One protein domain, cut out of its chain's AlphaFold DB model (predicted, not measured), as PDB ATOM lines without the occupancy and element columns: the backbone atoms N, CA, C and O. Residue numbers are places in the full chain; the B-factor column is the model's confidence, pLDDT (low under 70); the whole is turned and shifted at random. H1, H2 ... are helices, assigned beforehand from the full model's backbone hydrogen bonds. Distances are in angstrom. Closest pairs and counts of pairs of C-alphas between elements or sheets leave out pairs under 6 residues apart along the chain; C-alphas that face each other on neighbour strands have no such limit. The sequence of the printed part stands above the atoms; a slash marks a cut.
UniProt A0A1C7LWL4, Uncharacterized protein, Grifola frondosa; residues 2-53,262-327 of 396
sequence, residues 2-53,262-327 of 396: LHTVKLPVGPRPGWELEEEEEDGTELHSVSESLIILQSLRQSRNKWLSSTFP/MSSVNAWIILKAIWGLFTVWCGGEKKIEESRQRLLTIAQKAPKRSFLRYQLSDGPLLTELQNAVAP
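AT A GLANCE: This is residues 2 to 53 and 262 to 327 of the 396 residues of an uncharacterized protein of Grifola frondosa (UniProt A0A1C7LWL4). Look for an open, elongated frame of helices round a hollow middle: H3 and H5 run along opposite sides, and H4 makes a corner with H5 at one end. At the other end lie H1, H2 and H6, and the unnamed stretches 2 to 14 and 302 to 315 meet in a short antiparallel pairing of residues 9 to 10 with 307 to 308. The printed part has 118 residues, with six named helices, H1 to H6 in order, and no named strand; its class is all helix. It is only just loose, close to extended, with a radius of gyration of the C-alphas of 19.8 A and spans of 59 by 34 by 32 A.

HOW THE PARTS SIT: Start at H1, residues 15 to 23, which is apart from H2, residues 30 to 33. H2 is close to but not clearly touching H3, residues 35 to 49; their closest C-alphas, of Val 30 and Ile 36, are 7.7 A apart. Past the cut, H4, residues 269 to 281, is close to but not clearly touching H5, residues 284 to 301, at a steep tilt of 60 degrees, the same way; their closest C-alphas, of Thr 279 and Glu 285, are 6.9 A apart. H6, residues 316 to 325, is apart from H5. Each O i to N i+4 pair is within hydrogen-bond range in H3, H4, H5 and H6; H1 has 2 of 5, beside 2 of 6 O i to N i+3 pairs, and H2 is too short for an i+4 pair.

IN THESE COORDINATES: Find C-alpha 15 at (123.253, 209.246, 109.808), where H1 begins, 13.4 A long. H2 measures 4.9 A, H3 20.7 A, H4 17.0 A and H5 25.0 A. H6 runs 13.9 A to C-alpha 325 at (138.896, 213.969, 88.932).

THE WHOLE: The farthest C-alphas, of Glu 22 and Ser 264, are 61.8 A apart. Residues 54 to 261 are not printed; C-alphas 53 and 262 are 14.0 A apart across the cut. The link from H5 to H6 is long. Mean pLDDT of the printed part is 72.2, with 43 residues under 70, among them 262 to 282.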
ATOM      1  N   LEU A   2     127.252 188.443  88.947       43.91
ATOM      2  CA  LEU A   2     127.743 189.615  89.679       43.91
ATOM      3  C   LEU A   2     126.710 189.929  90.760       43.91
ATOM      4  O   LEU A   2     125.541 190.119  90.441       43.91
ATOM      5  N   HIS A   3     127.121 189.884  92.022       52.84
ATOM      6  CA  HIS A   3     126.234 190.212  93.128       52.84
ATOM      7  C   HIS A   3     125.983 191.717  93.071       52.84
ATOM      8  O   HIS A   3     126.930 192.506  93.074       52.84
ATOM      9  N   THR A   4     124.717 192.113  92.950       62.50
ATOM     10  CA  THR A   4     124.323 193.510  93.115       62.50
ATOM     11  C   THR A   4     124.657 193.882  94.548       62.50
ATOM     12  O   THR A   4     124.002 193.413  95.478       62.50
ATOM     13  N   VAL A   5     125.723 194.655  94.738       66.44
ATOM     14  CA  VAL A   5     126.135 195.069  96.076       66.44
ATOM     15  C   VAL A   5     125.073 196.026  96.595       66.44
ATOM     16  O   VAL A   5     124.863 197.100  96.031       66.44
ATOM     17  N   LYS A   6     124.349 195.592  97.629       71.44
ATOM     18  CA  LYS A   6     123.345 196.409  98.301       71.44
ATOM     19  C   LYS A   6     124.098 197.365  99.217       71.44
ATOM     20  O   LYS A   6     124.621 196.954 100.248       71.44
ATOM     21  N   LEU A   7     124.223 198.610  98.779       72.81
ATOM     22  CA  LEU A   7     124.935 199.632  99.533       72.81
ATOM     23  C   LEU A   7     124.090 200.037 100.752       72.81
ATOM     24  O   LEU A   7     122.878 200.216 100.596       72.81
ATOM     25  N   PRO A   8     124.689 200.168 101.948       76.62
ATOM     26  CA  PRO A   8     123.986 200.690 103.113       76.62
ATOM     27  C   PRO A   8     123.574 202.142 102.846       76.62
ATOM     28  O   PRO A   8     124.388 202.964 102.414       76.62
ATOM     29  N   VAL A   9     122.293 202.434 103.067       82.50
ATOM     30  CA  VAL A   9     121.705 203.759 102.872       82.50
ATOM     31  C   VAL A   9     120.879 204.154 104.094       82.50
ATOM     32  O   VAL A   9     120.167 203.313 104.636       82.50
ATOM     33  N   GLY A  10     120.942 205.423 104.495       85.00
ATOM     34  CA  GLY A  10     120.222 205.970 105.647       85.00
ATOM     35  C   GLY A  10     119.429 207.239 105.319       85.00
ATOM     36  O   GLY A  10     119.537 207.773 104.220       85.00
ATOM     37  N   PRO A  11     118.577 207.729 106.231       83.44
ATOM     38  CA  PRO A  11     117.539 208.723 105.923       83.44
ATOM     39  C   PRO A  11     118.031 210.174 105.797       83.44
ATOM     40  O   PRO A  11     117.296 211.019 105.282       83.44
ATOM     41  N   ARG A  12     119.237 210.492 106.282       81.75
ATOM     42  CA  ARG A  12     119.806 211.849 106.270       81.75
ATOM     43  C   ARG A  12     121.328 211.831 106.081       81.75
ATOM     44  O   ARG A  12     121.937 210.807 106.376       81.75
ATOM     45  N   PRO A  13     121.955 212.911 105.580       74.62
ATOM     46  CA  PRO A  13     123.413 213.018 105.546       74.62
ATOM     47  C   PRO A  13     123.983 212.874 106.962       74.62
ATOM     48  O   PRO A  13     123.421 213.453 107.887       74.62
ATOM     49  N   GLY A  14     125.065 212.108 107.128       74.56
ATOM     50  CA  GLY A  14     125.711 211.910 108.430       74.56
ATOM     51  C   GLY A  14     124.970 210.984 109.400       74.56
ATOM     52  O   GLY A  14     125.329 210.958 110.565       74.56
ATOM     53  N   TRP A  15     123.964 210.217 108.953       80.69
ATOM     54  CA  TRP A  15     123.253 209.246 109.808       80.69
ATOM     55  C   TRP A  15     124.182 208.220 110.474       80.69
ATOM     56  O   TRP A  15     123.883 207.737 111.555       80.69
ATOM     57  N   GLU A  16     125.309 207.912 109.833       73.44
ATOM     58  CA  GLU A  16     126.324 207.000 110.363       73.44
ATOM     59  C   GLU A  16     127.067 207.566 111.577       73.44
ATOM     60  O   GLU A  16     127.452 206.799 112.447       73.44
ATOM     61  N   LEU A  17     127.215 208.893 111.662       78.25
ATOM     62  CA  LEU A  17     127.945 209.561 112.745       78.25
ATOM     63  C   LEU A  17     127.172 209.527 114.066       78.25
ATOM     64  O   LEU A  17     127.755 209.693 115.128       78.25
ATOM     65  N   GLU A  18     125.854 209.350 114.000       77.50
ATOM     66  CA  GLU A  18     124.992 209.307 115.182       77.50
ATOM     67  C   GLU A  18     124.914 207.907 115.788       77.50
ATOM     68  O   GLU A  18     124.731 207.780 116.991       77.50
ATOM     69  N   GLU A  19     125.069 206.861 114.970       67.19
ATOM     70  CA  GLU A  19     125.128 205.471 115.442       67.19
ATOM     71  C   GLU A  19     126.511 205.129 116.034       67.19
ATOM     72  O   GLU A  19     126.630 204.251 116.886       67.19
ATOM     73  N   GLU A  20     127.568 205.843 115.633       59.19
ATOM     74  CA  GLU A  20     128.927 205.612 116.138       59.19
ATOM     75  C   GLU A  20     129.114 205.929 117.625       59.19
ATOM     76  O   GLU A  20     129.981 205.322 118.258       59.19
ATOM     77  N   GLU A  21     128.310 206.832 118.196       64.19
ATOM     78  CA  GLU A  21     128.398 207.181 119.621       64.19
ATOM     79  C   GLU A  21     128.010 206.002 120.535       64.19
ATOM     80  O   GLU A  21     128.428 205.961 121.693       64.19
ATOM     81  N   GLU A  22     127.261 205.026 120.011       68.25
ATOM     82  CA  GLU A  22     126.764 203.873 120.769       68.25
ATOM     83  C   GLU A  22     127.601 202.599 120.535       68.25
ATOM     84  O   GLU A  22     127.845 201.851 121.483       68.25
ATOM     85  N   ASP A  23     128.125 202.386 119.317       68.94
ATOM     86  CA  ASP A  23     128.754 201.110 118.922       68.94
ATOM     87  C   ASP A  23     130.282 201.151 118.704       68.94
ATOM     88  O   ASP A  23     130.909 200.101 118.529       68.94
ATOM     89  N   GLY A  24     130.927 202.326 118.704       71.31
ATOM     90  CA  GLY A  24     132.392 202.442 118.587       71.31
ATOM     91  C   GLY A  24     133.000 201.861 117.297       71.31
ATOM     92  O   GLY A  24     134.207 201.616 117.232       71.31
ATOM     93  N   THR A  25     132.192 201.600 116.267       68.38
ATOM     94  CA  THR A  25     132.668 201.076 114.983       68.38
ATOM     95  C   THR A  25     133.247 202.184 114.117       68.38
ATOM     96  O   THR A  25     132.487 202.892 113.476       68.38
ATOM     97  N   GLU A  26     134.573 202.262 114.041       75.75
ATOM     98  CA  GLU A  26     135.341 203.219 113.232       75.75
ATOM     99  C   GLU A  26     134.884 203.261 111.751       75.75
ATOM    100  O   GLU A  26     134.926 202.243 111.036       75.75
ATOM    101  N   LEU A  27     134.442 204.435 111.270       68.12
ATOM    102  CA  LEU A  27     134.135 204.663 109.854       68.12
ATOM    103  C   LEU A  27     135.303 204.230 108.963       68.12
ATOM    104  O   LEU A  27     136.401 204.781 109.005       68.12
ATOM    105  N   HIS A  28     135.038 203.273 108.076       74.62
ATOM    106  CA  HIS A  28     136.012 202.878 107.065       74.62
ATOM    107  C   HIS A  28     136.095 203.956 105.985       74.62
ATOM    108  O   HIS A  28     135.070 204.441 105.487       74.62
ATOM    109  N   SER A  29     137.313 204.286 105.563       79.12
ATOM    110  CA  SER A  29     137.526 205.260 104.492       79.12
ATOM    111  C   SER A  29     136.861 204.798 103.185       79.12
ATOM    112  O   SER A  29     136.778 203.607 102.879       79.12
ATOM    113  N   VAL A  30     136.422 205.734 102.337       73.38
ATOM    114  CA  VAL A  30     135.834 205.412 101.019       73.38
ATOM    115  C   VAL A  30     136.788 204.595 100.139       73.38
ATOM    116  O   VAL A  30     136.331 203.774  99.336       73.38
ATOM    117  N   SER A  31     138.102 204.781 100.299       74.56
ATOM    118  CA  SER A  31     139.109 203.954  99.627       74.56
ATOM    119  C   SER A  31     139.067 202.494 100.093       74.56
ATOM    120  O   SER A  31     139.213 201.596  99.264       74.56
ATOM    121  N   GLU A  32     138.798 202.250 101.374       79.06
ATOM    122  CA  GLU A  32     138.676 200.912 101.968       79.06
ATOM    123  C   GLU A  32     137.332 200.257 101.639       79.06
ATOM    124  O   GLU A  32     137.265 199.056 101.387       79.06
ATOM    125  N   SER A  33     136.267 201.058 101.528       79.50
ATOM    126  CA  SER A  33     134.922 200.600 101.153       79.50
ATOM    127  C   SER A  33     134.853 200.016  99.725       79.50
ATOM    128  O   SER A  33     133.935 199.264  99.392       79.50
ATOM    129  N   LEU A  34     135.811 200.349  98.841       84.50
ATOM    130  CA  LEU A  34     135.847 199.955  97.416       84.50
ATOM    131  C   LEU A  34     134.575 200.315  96.619       84.50
ATOM    132  O   LEU A  34     134.383 199.859  95.484       84.50
ATOM    133  N   ILE A  35     133.713 201.167  97.175       81.50
ATOM    134  CA  ILE A  35     132.390 201.488  96.632       81.50
ATOM    135  C   ILE A  35     132.484 202.189  95.274       81.50
ATOM    136  O   ILE A  35     131.738 201.867  94.348       81.50
ATOM    137  N   ILE A  36     133.471 203.077  95.108       83.44
ATOM    138  CA  ILE A  36     133.744 203.770  93.843       83.44
ATOM    139  C   ILE A  36     134.176 202.757  92.782       83.44
ATOM    140  O   ILE A  36     133.646 202.761  91.672       83.44
ATOM    141  N   LEU A  37     135.086 201.841  93.123       84.94
ATOM    142  CA  LEU A  37     135.553 200.806  92.201       84.94
ATOM    143  C   LEU A  37     134.403 199.889  91.761       84.94
ATOM    144  O   LEU A  37     134.290 199.557  90.579       84.94
ATOM    145  N   GLN A  38     133.532 199.492  92.691       87.81
ATOM    146  CA  GLN A  38     132.354 198.687  92.373       87.81
ATOM    147  C   GLN A  38     131.360 199.449  91.495       87.81
ATOM    148  O   GLN A  38     130.896 198.898  90.495       87.81
ATOM    149  N   SER A  39     131.085 200.716  91.810       86.62
ATOM    150  CA  SER A  39     130.219 201.587  91.011       86.62
ATOM    151  C   SER A  39     130.758 201.768  89.589       86.62
ATOM    152  O   SER A  39     130.029 201.574  88.613       86.62
ATOM    153  N   LEU A  40     132.064 202.013  89.437       88.25
ATOM    154  CA  LEU A  40     132.725 202.091  88.134       88.25
ATOM    155  C   LEU A  40     132.626 200.763  87.374       88.25
ATOM    156  O   LEU A  40     132.267 200.760  86.197       88.25
ATOM    157  N   ARG A  41     132.853 199.620  88.032       92.06
ATOM    158  CA  ARG A  41     132.679 198.296  87.407       92.06
ATOM    159  C   ARG A  41     131.239 198.049  86.960       92.06
ATOM    160  O   ARG A  41     131.027 197.514  85.872       92.06
ATOM    161  N   GLN A  42     130.247 198.424  87.764       92.12
ATOM    162  CA  GLN A  42     128.832 198.291  87.404       92.12
ATOM    163  C   GLN A  42     128.469 199.200  86.227       92.12
ATOM    164  O   GLN A  42     127.863 198.739  85.261       92.12
ATOM    165  N   SER A  43     128.906 200.459  86.272       93.06
ATOM    166  CA  SER A  43     128.737 201.430  85.191       93.06
ATOM    167  C   SER A  43     129.355 200.921  83.885       93.06
ATOM    168  O   SER A  43     128.670 200.866  82.864       93.06
ATOM    169  N   ARG A  44     130.599 200.425  83.926       94.94
ATOM    170  CA  ARG A  44     131.271 199.814  82.769       94.94
ATOM    171  C   ARG A  44     130.496 198.614  82.227       94.94
ATOM    172  O   ARG A  44     130.259 198.523  81.028       94.94
ATOM    173  N   ASN A  45     130.049 197.714  83.103       93.62
ATOM    174  CA  ASN A  45     129.256 196.557  82.690       93.62
ATOM    175  C   ASN A  45     127.937 196.965  82.024       93.62
ATOM    176  O   ASN A  45     127.557 196.341  81.036       93.62
ATOM    177  N   LYS A  46     127.279 198.021  82.516       91.75
ATOM    178  CA  LYS A  46     126.050 198.567  81.929       91.75
ATOM    179  C   LYS A  46     126.282 199.074  80.501       91.75
ATOM    180  O   LYS A  46     125.500 198.732  79.612       91.75
ATOM    181  N   TRP A  47     127.386 199.794  80.272       91.56
ATOM    182  CA  TRP A  47     127.825 200.203  78.929       91.56
ATOM    183  C   TRP A  47     127.996 199.012  77.986       91.56
ATOM    184  O   TRP A  47     127.503 199.044  76.862       91.56
ATOM    185  N   LEU A  48     128.610 197.934  78.473       93.19
ATOM    186  CA  LEU A  48     128.860 196.720  77.696       93.19
ATOM    187  C   LEU A  48     127.626 195.819  77.512       93.19
ATOM    188  O   LEU A  48     127.689 194.871  76.731       93.19
ATOM    189  N   SER A  49     126.533 196.010  78.260       91.31
ATOM    190  CA  SER A  49     125.388 195.084  78.236       91.31
ATOM    191  C   SER A  49     124.094 195.667  77.700       91.31
ATOM    192  O   SER A  49     123.347 194.935  77.055       91.31
ATOM    193  N   SER A  50     123.789 196.925  78.020       88.31
ATOM    194  CA  SER A  50     122.419 197.442  77.897       88.31
ATOM    195  C   SER A  50     122.311 198.866  77.375       88.31
ATOM    196  O   SER A  50     121.202 199.293  77.080       88.31
ATOM    197  N   THR A  51     123.405 199.630  77.309       89.56
ATOM    198  CA  THR A  51     123.298 201.041  76.904       89.56
ATOM    199  C   THR A  51     122.939 201.203  75.430       89.56
ATOM    200  O   THR A  51     122.223 202.135  75.080       89.56
ATOM    201  N   PHE A  52     123.393 200.289  74.578       91.50
ATOM    202  CA  PHE A  52     123.149 200.354  73.144       91.50
ATOM    203  C   PHE A  52     122.318 199.159  72.661       91.50
ATOM    204  O   PHE A  52     122.500 198.046  73.172       91.50
ATOM    205  N   PRO A  53     121.445 199.347  71.657       93.31
ATOM    206  CA  PRO A  53     120.780 198.245  70.974       93.31
ATOM    207  C   PRO A  53     121.799 197.280  70.366       93.31
ATOM    208  O   PRO A  53     122.805 197.699  69.787       93.31
ATOM    209  N   MET A 262     121.935 209.991  64.216       53.69
ATOM    210  CA  MET A 262     122.918 210.755  64.984       53.69
ATOM    211  C   MET A 262     124.223 211.079  64.226       53.69
ATOM    212  O   MET A 262     125.000 211.890  64.726       53.69
ATOM    213  N   SER A 263     124.511 210.471  63.063       50.56
ATOM    214  CA  SER A 263     125.851 210.504  62.437       50.56
ATOM    215  C   SER A 263     126.047 211.526  61.314       50.56
ATOM    216  O   SER A 263     127.188 211.766  60.930       50.56
ATOM    217  N   SER A 264     124.992 212.187  60.824       52.12
ATOM    218  CA  SER A 264     125.108 213.190  59.743       52.12
ATOM    219  C   SER A 264     125.587 214.579  60.217       52.12
ATOM    220  O   SER A 264     125.493 215.572  59.501       52.12
ATOM    221  N   VAL A 265     126.120 214.693  61.439       46.53
ATOM    222  CA  VAL A 265     126.599 215.969  61.985       46.53
ATOM    223  C   VAL A 265     128.037 215.792  62.456       46.53
ATOM    224  O   VAL A 265     128.309 214.945  63.294       46.53
ATOM    225  N   ASN A 266     128.967 216.561  61.882       44.66
ATOM    226  CA  ASN A 266     130.418 216.481  62.101       44.66
ATOM    227  C   ASN A 266     130.816 216.219  63.564       44.66
ATOM    228  O   ASN A 266     130.284 216.856  64.467       44.66
ATOM    229  N   ALA A 267     131.815 215.364  63.802       45.91
ATOM    230  CA  ALA A 267     132.222 214.854  65.123       45.91
ATOM    231  C   ALA A 267     132.460 215.900  66.239       45.91
ATOM    232  O   ALA A 267     132.337 215.573  67.416       45.91
ATOM    233  N   TRP A 268     132.746 217.162  65.904       42.66
ATOM    234  CA  TRP A 268     132.849 218.260  66.882       42.66
ATOM    235  C   TRP A 268     131.504 218.951  67.178       42.66
ATOM    236  O   TRP A 268     131.266 219.455  68.273       42.66
ATOM    237  N   ILE A 269     130.582 218.912  66.220       48.00
ATOM    238  CA  ILE A 269     129.182 219.301  66.389       48.00
ATOM    239  C   ILE A 269     128.427 218.212  67.162       48.00
ATOM    240  O   ILE A 269     127.518 218.559  67.901       48.00
ATOM    241  N   ILE A 270     128.841 216.938  67.105       49.84
ATOM    242  CA  ILE A 270     128.205 215.822  67.836       49.84
ATOM    243  C   ILE A 270     128.066 216.112  69.333       49.84
ATOM    244  O   ILE A 270     127.009 215.846  69.879       49.84
ATOM    245  N   LEU A 271     129.032 216.733  70.016       53.88
ATOM    246  CA  LEU A 271     128.862 217.025  71.449       53.88
ATOM    247  C   LEU A 271     127.823 218.138  71.714       53.88
ATOM    248  O   LEU A 271     127.037 218.040  72.656       53.88
ATOM    249  N   LYS A 272     127.760 219.168  70.855       48.34
ATOM    250  CA  LYS A 272     126.765 220.259  70.941       48.34
ATOM    251  C   LYS A 272     125.382 219.849  70.437       48.34
ATOM    252  O   LYS A 272     124.386 220.278  71.001       48.34
ATOM    253  N   ALA A 273     125.318 219.021  69.404       46.94
ATOM    254  CA  ALA A 273     124.097 218.470  68.845       46.94
ATOM    255  C   ALA A 273     123.554 217.352  69.727       46.94
ATOM    256  O   ALA A 273     122.353 217.311  69.903       46.94
ATOM    257  N   ILE A 274     124.384 216.524  70.373       57.12
ATOM    258  CA  ILE A 274     123.920 215.606  71.425       57.12
ATOM    259  C   ILE A 274     123.329 216.409  72.579       57.12
ATOM    260  O   ILE A 274     122.263 216.046  73.053       57.12
ATOM    261  N   TRP A 275     123.954 217.516  73.000       60.31
ATOM    262  CA  TRP A 275     123.393 218.382  74.045       60.31
ATOM    263  C   TRP A 275     122.100 219.092  73.600       60.31
ATOM    264  O   TRP A 275     121.130 219.154  74.356       60.31
ATOM    265  N   GLY A 276     122.054 219.558  72.350       55.81
ATOM    266  CA  GLY A 276     120.881 220.135  71.684       55.81
ATOM    267  C   GLY A 276     119.732 219.135  71.501       55.81
ATOM    268  O   GLY A 276     118.568 219.449  71.710       55.81
ATOM    269  N   LEU A 277     120.052 217.890  71.166       48.50
ATOM    270  CA  LEU A 277     119.095 216.803  71.010       48.50
ATOM    271  C   LEU A 277     118.638 216.312  72.379       48.50
ATOM    272  O   LEU A 277     117.459 216.058  72.537       48.50
ATOM    273  N   PHE A 278     119.506 216.268  73.397       56.38
ATOM    274  CA  PHE A 278     119.091 216.044  74.786       56.38
ATOM    275  C   PHE A 278     118.085 217.107  75.228       56.38
ATOM    276  O   PHE A 278     117.069 216.782  75.831       56.38
ATOM    277  N   THR A 279     118.321 218.373  74.877       56.22
ATOM    278  CA  THR A 279     117.397 219.466  75.203       56.22
ATOM    279  C   THR A 279     116.086 219.385  74.407       56.22
ATOM    280  O   THR A 279     115.020 219.567  74.988       56.22
ATOM    281  N   VAL A 280     116.113 219.022  73.118       54.53
ATOM    282  CA  VAL A 280     114.908 218.823  72.278       54.53
ATOM    283  C   VAL A 280     114.138 217.544  72.634       54.53
ATOM    284  O   VAL A 280     112.911 217.543  72.596       54.53
ATOM    285  N   TRP A 281     114.816 216.471  73.032       51.16
ATOM    286  CA  TRP A 281     114.210 215.196  73.434       51.16
ATOM    287  C   TRP A 281     113.604 215.277  74.839       51.16
ATOM    288  O   TRP A 281     112.521 214.748  75.075       51.16
ATOM    289  N   CYS A 282     114.200 216.080  75.726       56.91
ATOM    290  CA  CYS A 282     113.527 216.577  76.930       56.91
ATOM    291  C   CYS A 282     112.385 217.571  76.611       56.91
ATOM    292  O   CYS A 282     111.701 218.025  77.524       56.91
ATOM    293  N   GLY A 283     112.149 217.862  75.323       74.06
ATOM    294  CA  GLY A 283     111.006 218.581  74.764       74.06
ATOM    295  C   GLY A 283     111.168 220.094  74.620       74.06
ATOM    296  O   GLY A 283     110.172 220.819  74.616       74.06
ATOM    297  N   GLY A 284     112.406 220.569  74.502       79.06
ATOM    298  CA  GLY A 284     112.738 221.990  74.496       79.06
ATOM    299  C   GLY A 284     112.706 222.589  75.902       79.06
ATOM    300  O   GLY A 284     112.309 221.940  76.866       79.06
ATOM    301  N   GLU A 285     113.109 223.852  76.024       77.81
ATOM    302  CA  GLU A 285     113.249 224.548  77.313       77.81
ATOM    303  C   GLU A 285     111.953 224.530  78.138       77.81
ATOM    304  O   GLU A 285     111.970 224.280  79.340       77.81
ATOM    305  N   LYS A 286     110.803 224.648  77.461       78.81
ATOM    306  CA  LYS A 286     109.485 224.573  78.095       78.81
ATOM    307  C   LYS A 286     109.178 223.193  78.687       78.81
ATOM    308  O   LYS A 286     108.762 223.124  79.839       78.81
ATOM    309  N   LYS A 287     109.402 222.088  77.961       71.88
ATOM    310  CA  LYS A 287     109.181 220.747  78.539       71.88
ATOM    311  C   LYS A 287     110.290 220.323  79.494       71.88
ATOM    312  O   LYS A 287     110.042 219.468  80.341       71.88
ATOM    313  N   ILE A 288     111.485 220.907  79.396       74.56
ATOM    314  CA  ILE A 288     112.518 220.775  80.428       74.56
ATOM    315  C   ILE A 288     112.016 221.406  81.719       74.56
ATOM    316  O   ILE A 288     112.136 220.774  82.762       74.56
ATOM    317  N   GLU A 289     111.399 222.585  81.653       83.50
ATOM    318  CA  GLU A 289     110.810 223.225  82.828       83.50
ATOM    319  C   GLU A 289     109.599 222.437  83.353       83.50
ATOM    320  O   GLU A 289     109.510 222.170  84.549       83.50
ATOM    321  N   GLU A 290     108.718 221.937  82.479       80.19
ATOM    322  CA  GLU A 290     107.624 221.035  82.886       80.19
ATOM    323  C   GLU A 290     108.155 219.724  83.495       80.19
ATOM    324  O   GLU A 290     107.620 219.227  84.487       80.19
ATOM    325  N   SER A 291     109.234 219.164  82.943       69.75
ATOM    326  CA  SER A 291     109.915 217.989  83.492       69.75
ATOM    327  C   SER A 291     110.601 218.314  84.809       69.75
ATOM    328  O   SER A 291     110.582 217.480  85.706       69.75
ATOM    329  N   ARG A 292     111.155 219.519  84.973       75.12
ATOM    330  CA  ARG A 292     111.735 220.004  86.227       75.12
ATOM    331  C   ARG A 292     110.658 220.125  87.294       75.12
ATOM    332  O   ARG A 292     110.852 219.616  88.394       75.12
ATOM    333  N   GLN A 293     109.503 220.702  86.965       90.00
ATOM    334  CA  GLN A 293     108.356 220.752  87.869       90.00
ATOM    335  C   GLN A 293     107.845 219.350  88.207       90.00
ATOM    336  O   GLN A 293     107.666 219.049  89.385       90.00
ATOM    337  N   ARG A 294     107.708 218.450  87.220       73.94
ATOM    338  CA  ARG A 294     107.364 217.040  87.471       73.94
ATOM    339  C   ARG A 294     108.393 216.343  88.351       73.94
ATOM    340  O   ARG A 294     108.000 215.608  89.246       73.94
ATOM    341  N   LEU A 295     109.685 216.574  88.134       64.94
ATOM    342  CA  LEU A 295     110.756 216.036  88.968       64.94
ATOM    343  C   LEU A 295     110.702 216.606  90.383       64.94
ATOM    344  O   LEU A 295     110.969 215.859  91.313       64.94
ATOM    345  N   LEU A 296     110.302 217.868  90.574       78.56
ATOM    346  CA  LEU A 296     110.040 218.432  91.902       78.56
ATOM    347  C   LEU A 296     108.835 217.758  92.564       78.56
ATOM    348  O   LEU A 296     108.920 217.380  93.729       78.56
ATOM    349  N   THR A 297     107.743 217.530  91.828       86.06
ATOM    350  CA  THR A 297     106.570 216.817  92.362       86.06
ATOM    351  C   THR A 297     106.906 215.364  92.701       86.06
ATOM    352  O   THR A 297     106.480 214.848  93.733       86.06
ATOM    353  N   ILE A 298     107.692 214.697  91.850       71.81
ATOM    354  CA  ILE A 298     108.199 213.344  92.094       71.81
ATOM    355  C   ILE A 298     109.157 213.364  93.277       71.81
ATOM    356  O   ILE A 298     109.038 212.495  94.119       71.81
ATOM    357  N   ALA A 299     110.050 214.343  93.402       74.44
ATOM    358  CA  ALA A 299     110.965 214.456  94.535       74.44
ATOM    359  C   ALA A 299     110.224 214.695  95.859       74.44
ATOM    360  O   ALA A 299     110.648 214.172  96.883       74.44
ATOM    361  N   GLN A 300     109.104 215.428  95.838       81.50
ATOM    362  CA  GLN A 300     108.225 215.612  96.998       81.50
ATOM    363  C   GLN A 300     107.454 214.336  97.366       81.50
ATOM    364  O   GLN A 300     107.237 214.074  98.545       81.50
ATOM    365  N   LYS A 301     107.030 213.549  96.367       84.12
ATOM    366  CA  LYS A 301     106.320 212.271  96.568       84.12
ATOM    367  C   LYS A 301     107.251 211.074  96.767       84.12
ATOM    368  O   LYS A 301     106.794 210.016  97.189       84.12
ATOM    369  N   ALA A 302     108.520 211.204  96.398       71.94
ATOM    370  CA  ALA A 302     109.488 210.129  96.454       71.94
ATOM    371  C   ALA A 302     109.734 209.735  97.915       71.94
ATOM    372  O   ALA A 302     109.692 210.592  98.803       71.94
ATOM    373  N   PRO A 303     110.033 208.450  98.174       73.12
ATOM    374  CA  PRO A 303     110.538 208.019  99.469       73.12
ATOM    375  C   PRO A 303     111.693 208.923  99.905       73.12
ATOM    376  O   PRO A 303     112.503 209.334  99.068       73.12
ATOM    377  N   LYS A 304     111.755 209.238 101.207       74.94
ATOM    378  CA  LYS A 304     112.798 210.099 101.783       74.94
ATOM    379  C   LYS A 304     114.163 209.688 101.229       74.94
ATOM    380  O   LYS A 304     114.497 208.502 101.237       74.94
ATOM    381  N   ARG A 305     114.906 210.670 100.704       68.31
ATOM    382  CA  ARG A 305     116.226 210.463 100.095       68.31
ATOM    383  C   ARG A 305     117.074 209.609 101.027       68.31
ATOM    384  O   ARG A 305     117.301 209.983 102.170       68.31
ATOM    385  N   SER A 306     117.527 208.479 100.513       71.56
ATOM    386  CA  SER A 306     118.423 207.595 101.230       71.56
ATOM    387  C   SER A 306     119.862 207.959 100.853       71.56
ATOM    388  O   SER A 306     120.229 207.895  99.678       71.56
ATOM    389  N   PHE A 307     120.658 208.392 101.818       74.12
ATOM    390  CA  PHE A 307     122.051 208.787 101.661       74.12
ATOM    391  C   PHE A 307     122.939 207.564 101.862       74.12
ATOM    392  O   PHE A 307     122.701 206.779 102.775       74.12
ATOM    393  N   LEU A 308     123.942 207.378 101.004       72.94
ATOM    394  CA  LEU A 308     124.942 206.326 101.200       72.94
ATOM    395  C   LEU A 308     125.629 206.531 102.552       72.94
ATOM    396  O   LEU A 308     125.817 207.682 102.937       72.94
ATOM    397  N   ARG A 309     125.956 205.421 103.231       68.81
ATOM    398  CA  ARG A 309     126.724 205.400 104.488       68.81
ATOM    399  C   ARG A 309     127.968 206.279 104.339       68.81
ATOM    400  O   ARG A 309     127.945 207.424 104.745       68.81
ATOM    401  N   TYR A 310     128.924 205.826 103.540       65.62
ATOM    402  CA  TYR A 310     130.243 206.440 103.446       65.62
ATOM    403  C   TYR A 310     130.248 207.820 102.766       65.62
ATOM    404  O   TYR A 310     130.157 207.915 101.533       65.62
ATOM    405  N   GLN A 311     130.429 208.880 103.557       61.56
ATOM    406  CA  GLN A 311     130.923 210.165 103.057       61.56
ATOM    407  C   GLN A 311     132.457 210.183 103.114       61.56
ATOM    408  O   GLN A 311     133.067 209.688 104.057       61.56
ATOM    409  N   LEU A 312     133.109 210.730 102.083       61.47
ATOM    410  CA  LEU A 312     134.528 211.068 102.198       61.47
ATOM    411  C   LEU A 312     134.630 212.188 103.231       61.47
ATOM    412  O   LEU A 312     134.091 213.266 102.994       61.47
ATOM    413  N   SER A 313     135.314 211.932 104.344       67.81
ATOM    414  CA  SER A 313     135.675 212.970 105.306       67.81
ATOM    415  C   SER A 313     136.373 214.127 104.588       67.81
ATOM    416  O   SER A 313     137.239 213.886 103.736       67.81
ATOM    417  N   ASP A 314     136.036 215.364 104.951       72.00
ATOM    418  CA  ASP A 314     136.737 216.548 104.459       72.00
ATOM    419  C   ASP A 314     138.210 216.462 104.881       72.00
ATOM    420  O   ASP A 314     138.566 216.601 106.051       72.00
ATOM    421  N   GLY A 315     139.082 216.155 103.921       80.88
ATOM    422  CA  GLY A 315     140.478 215.833 104.189       80.88
ATOM    423  C   GLY A 315     141.340 215.814 102.927       80.88
ATOM    424  O   GLY A 315     140.828 215.952 101.813       80.88
ATOM    425  N   PRO A 316     142.665 215.622 103.067       78.75
ATOM    426  CA  PRO A 316     143.607 215.689 101.949       78.75
ATOM    427  C   PRO A 316     143.296 214.670 100.846       78.75
ATOM    428  O   PRO A 316     143.509 214.974  99.677       78.75
ATOM    429  N   LEU A 317     142.718 213.512 101.191       71.56
ATOM    430  CA  LEU A 317     142.281 212.502 100.224       71.56
ATOM    431  C   LEU A 317     141.093 212.975  99.371       71.56
ATOM    432  O   LEU A 317     141.062 212.709  98.171       71.56
ATOM    433  N   LEU A 318     140.123 213.688  99.961       77.75
ATOM    434  CA  LEU A 318     139.019 214.288  99.205       77.75
ATOM    435  C   LEU A 318     139.570 215.335  98.233       77.75
ATOM    436  O   LEU A 318     139.194 215.335  97.064       77.75
ATOM    437  N   THR A 319     140.502 216.170  98.694       80.19
ATOM    438  CA  THR A 319     141.193 217.159  97.860       80.19
ATOM    439  C   THR A 319     142.000 216.492  96.744       80.19
ATOM    440  O   THR A 319     141.971 216.952  95.607       80.19
ATOM    441  N   GLU A 320     142.684 215.380  97.019       81.81
ATOM    442  CA  GLU A 320     143.431 214.612  96.018       81.81
ATOM    443  C   GLU A 320     142.501 213.974  94.982       81.81
ATOM    444  O   GLU A 320     142.746 214.105  93.787       81.81
ATOM    445  N   LEU A 321     141.392 213.361  95.408       73.06
ATOM    446  CA  LEU A 321     140.372 212.837  94.499       73.06
ATOM    447  C   LEU A 321     139.727 213.951  93.674       73.06
ATOM    448  O   LEU A 321     139.546 213.778  92.473       73.06
ATOM    449  N   GLN A 322     139.421 215.103  94.273       77.31
ATOM    450  CA  GLN A 322     138.920 216.269  93.545       77.31
ATOM    451  C   GLN A 322     139.946 216.770  92.524       77.31
ATOM    452  O   GLN A 322     139.565 217.071  91.397       77.31
ATOM    453  N   ASN A 323     141.235 216.786  92.865       74.75
ATOM    454  CA  ASN A 323     142.317 217.161  91.954       74.75
ATOM    455  C   ASN A 323     142.566 216.112  90.856       74.75
ATOM    456  O   ASN A 323     142.923 216.475  89.739       74.75
ATOM    457  N   ALA A 324     142.371 214.824  91.149       73.25
ATOM    458  CA  ALA A 324     142.537 213.726  90.197       73.25
ATOM    459  C   ALA A 324     141.339 213.590  89.242       73.25
ATOM    460  O   ALA A 324     141.499 213.176  88.094       73.25
ATOM    461  N   VAL A 325     140.137 213.924  89.721       69.62
ATOM    462  CA  VAL A 325     138.896 213.969  88.932       69.62
ATOM    463  C   VAL A 325     138.740 215.311  88.218       69.62
ATOM    464  O   VAL A 325     138.042 215.378  87.201       69.62
ATOM    465  N   ALA A 326     139.404 216.373  88.695       65.00
ATOM    466  CA  ALA A 326     139.526 217.612  87.946       65.00
ATOM    467  C   ALA A 326     140.074 217.268  86.552       65.00
ATOM    468  O   ALA A 326     141.055 216.528  86.447       65.00
ATOM    469  N   PRO A 327     139.430 217.744  85.470       52.97
ATOM    470  CA  PRO A 327     139.830 217.392  84.119       52.97
ATOM    471  C   PRO A 327     141.346 217.595  83.956       52.97
ATOM    472  O   PRO A 327     141.820 218.706  84.205       52.97
TER     473      PRO A 327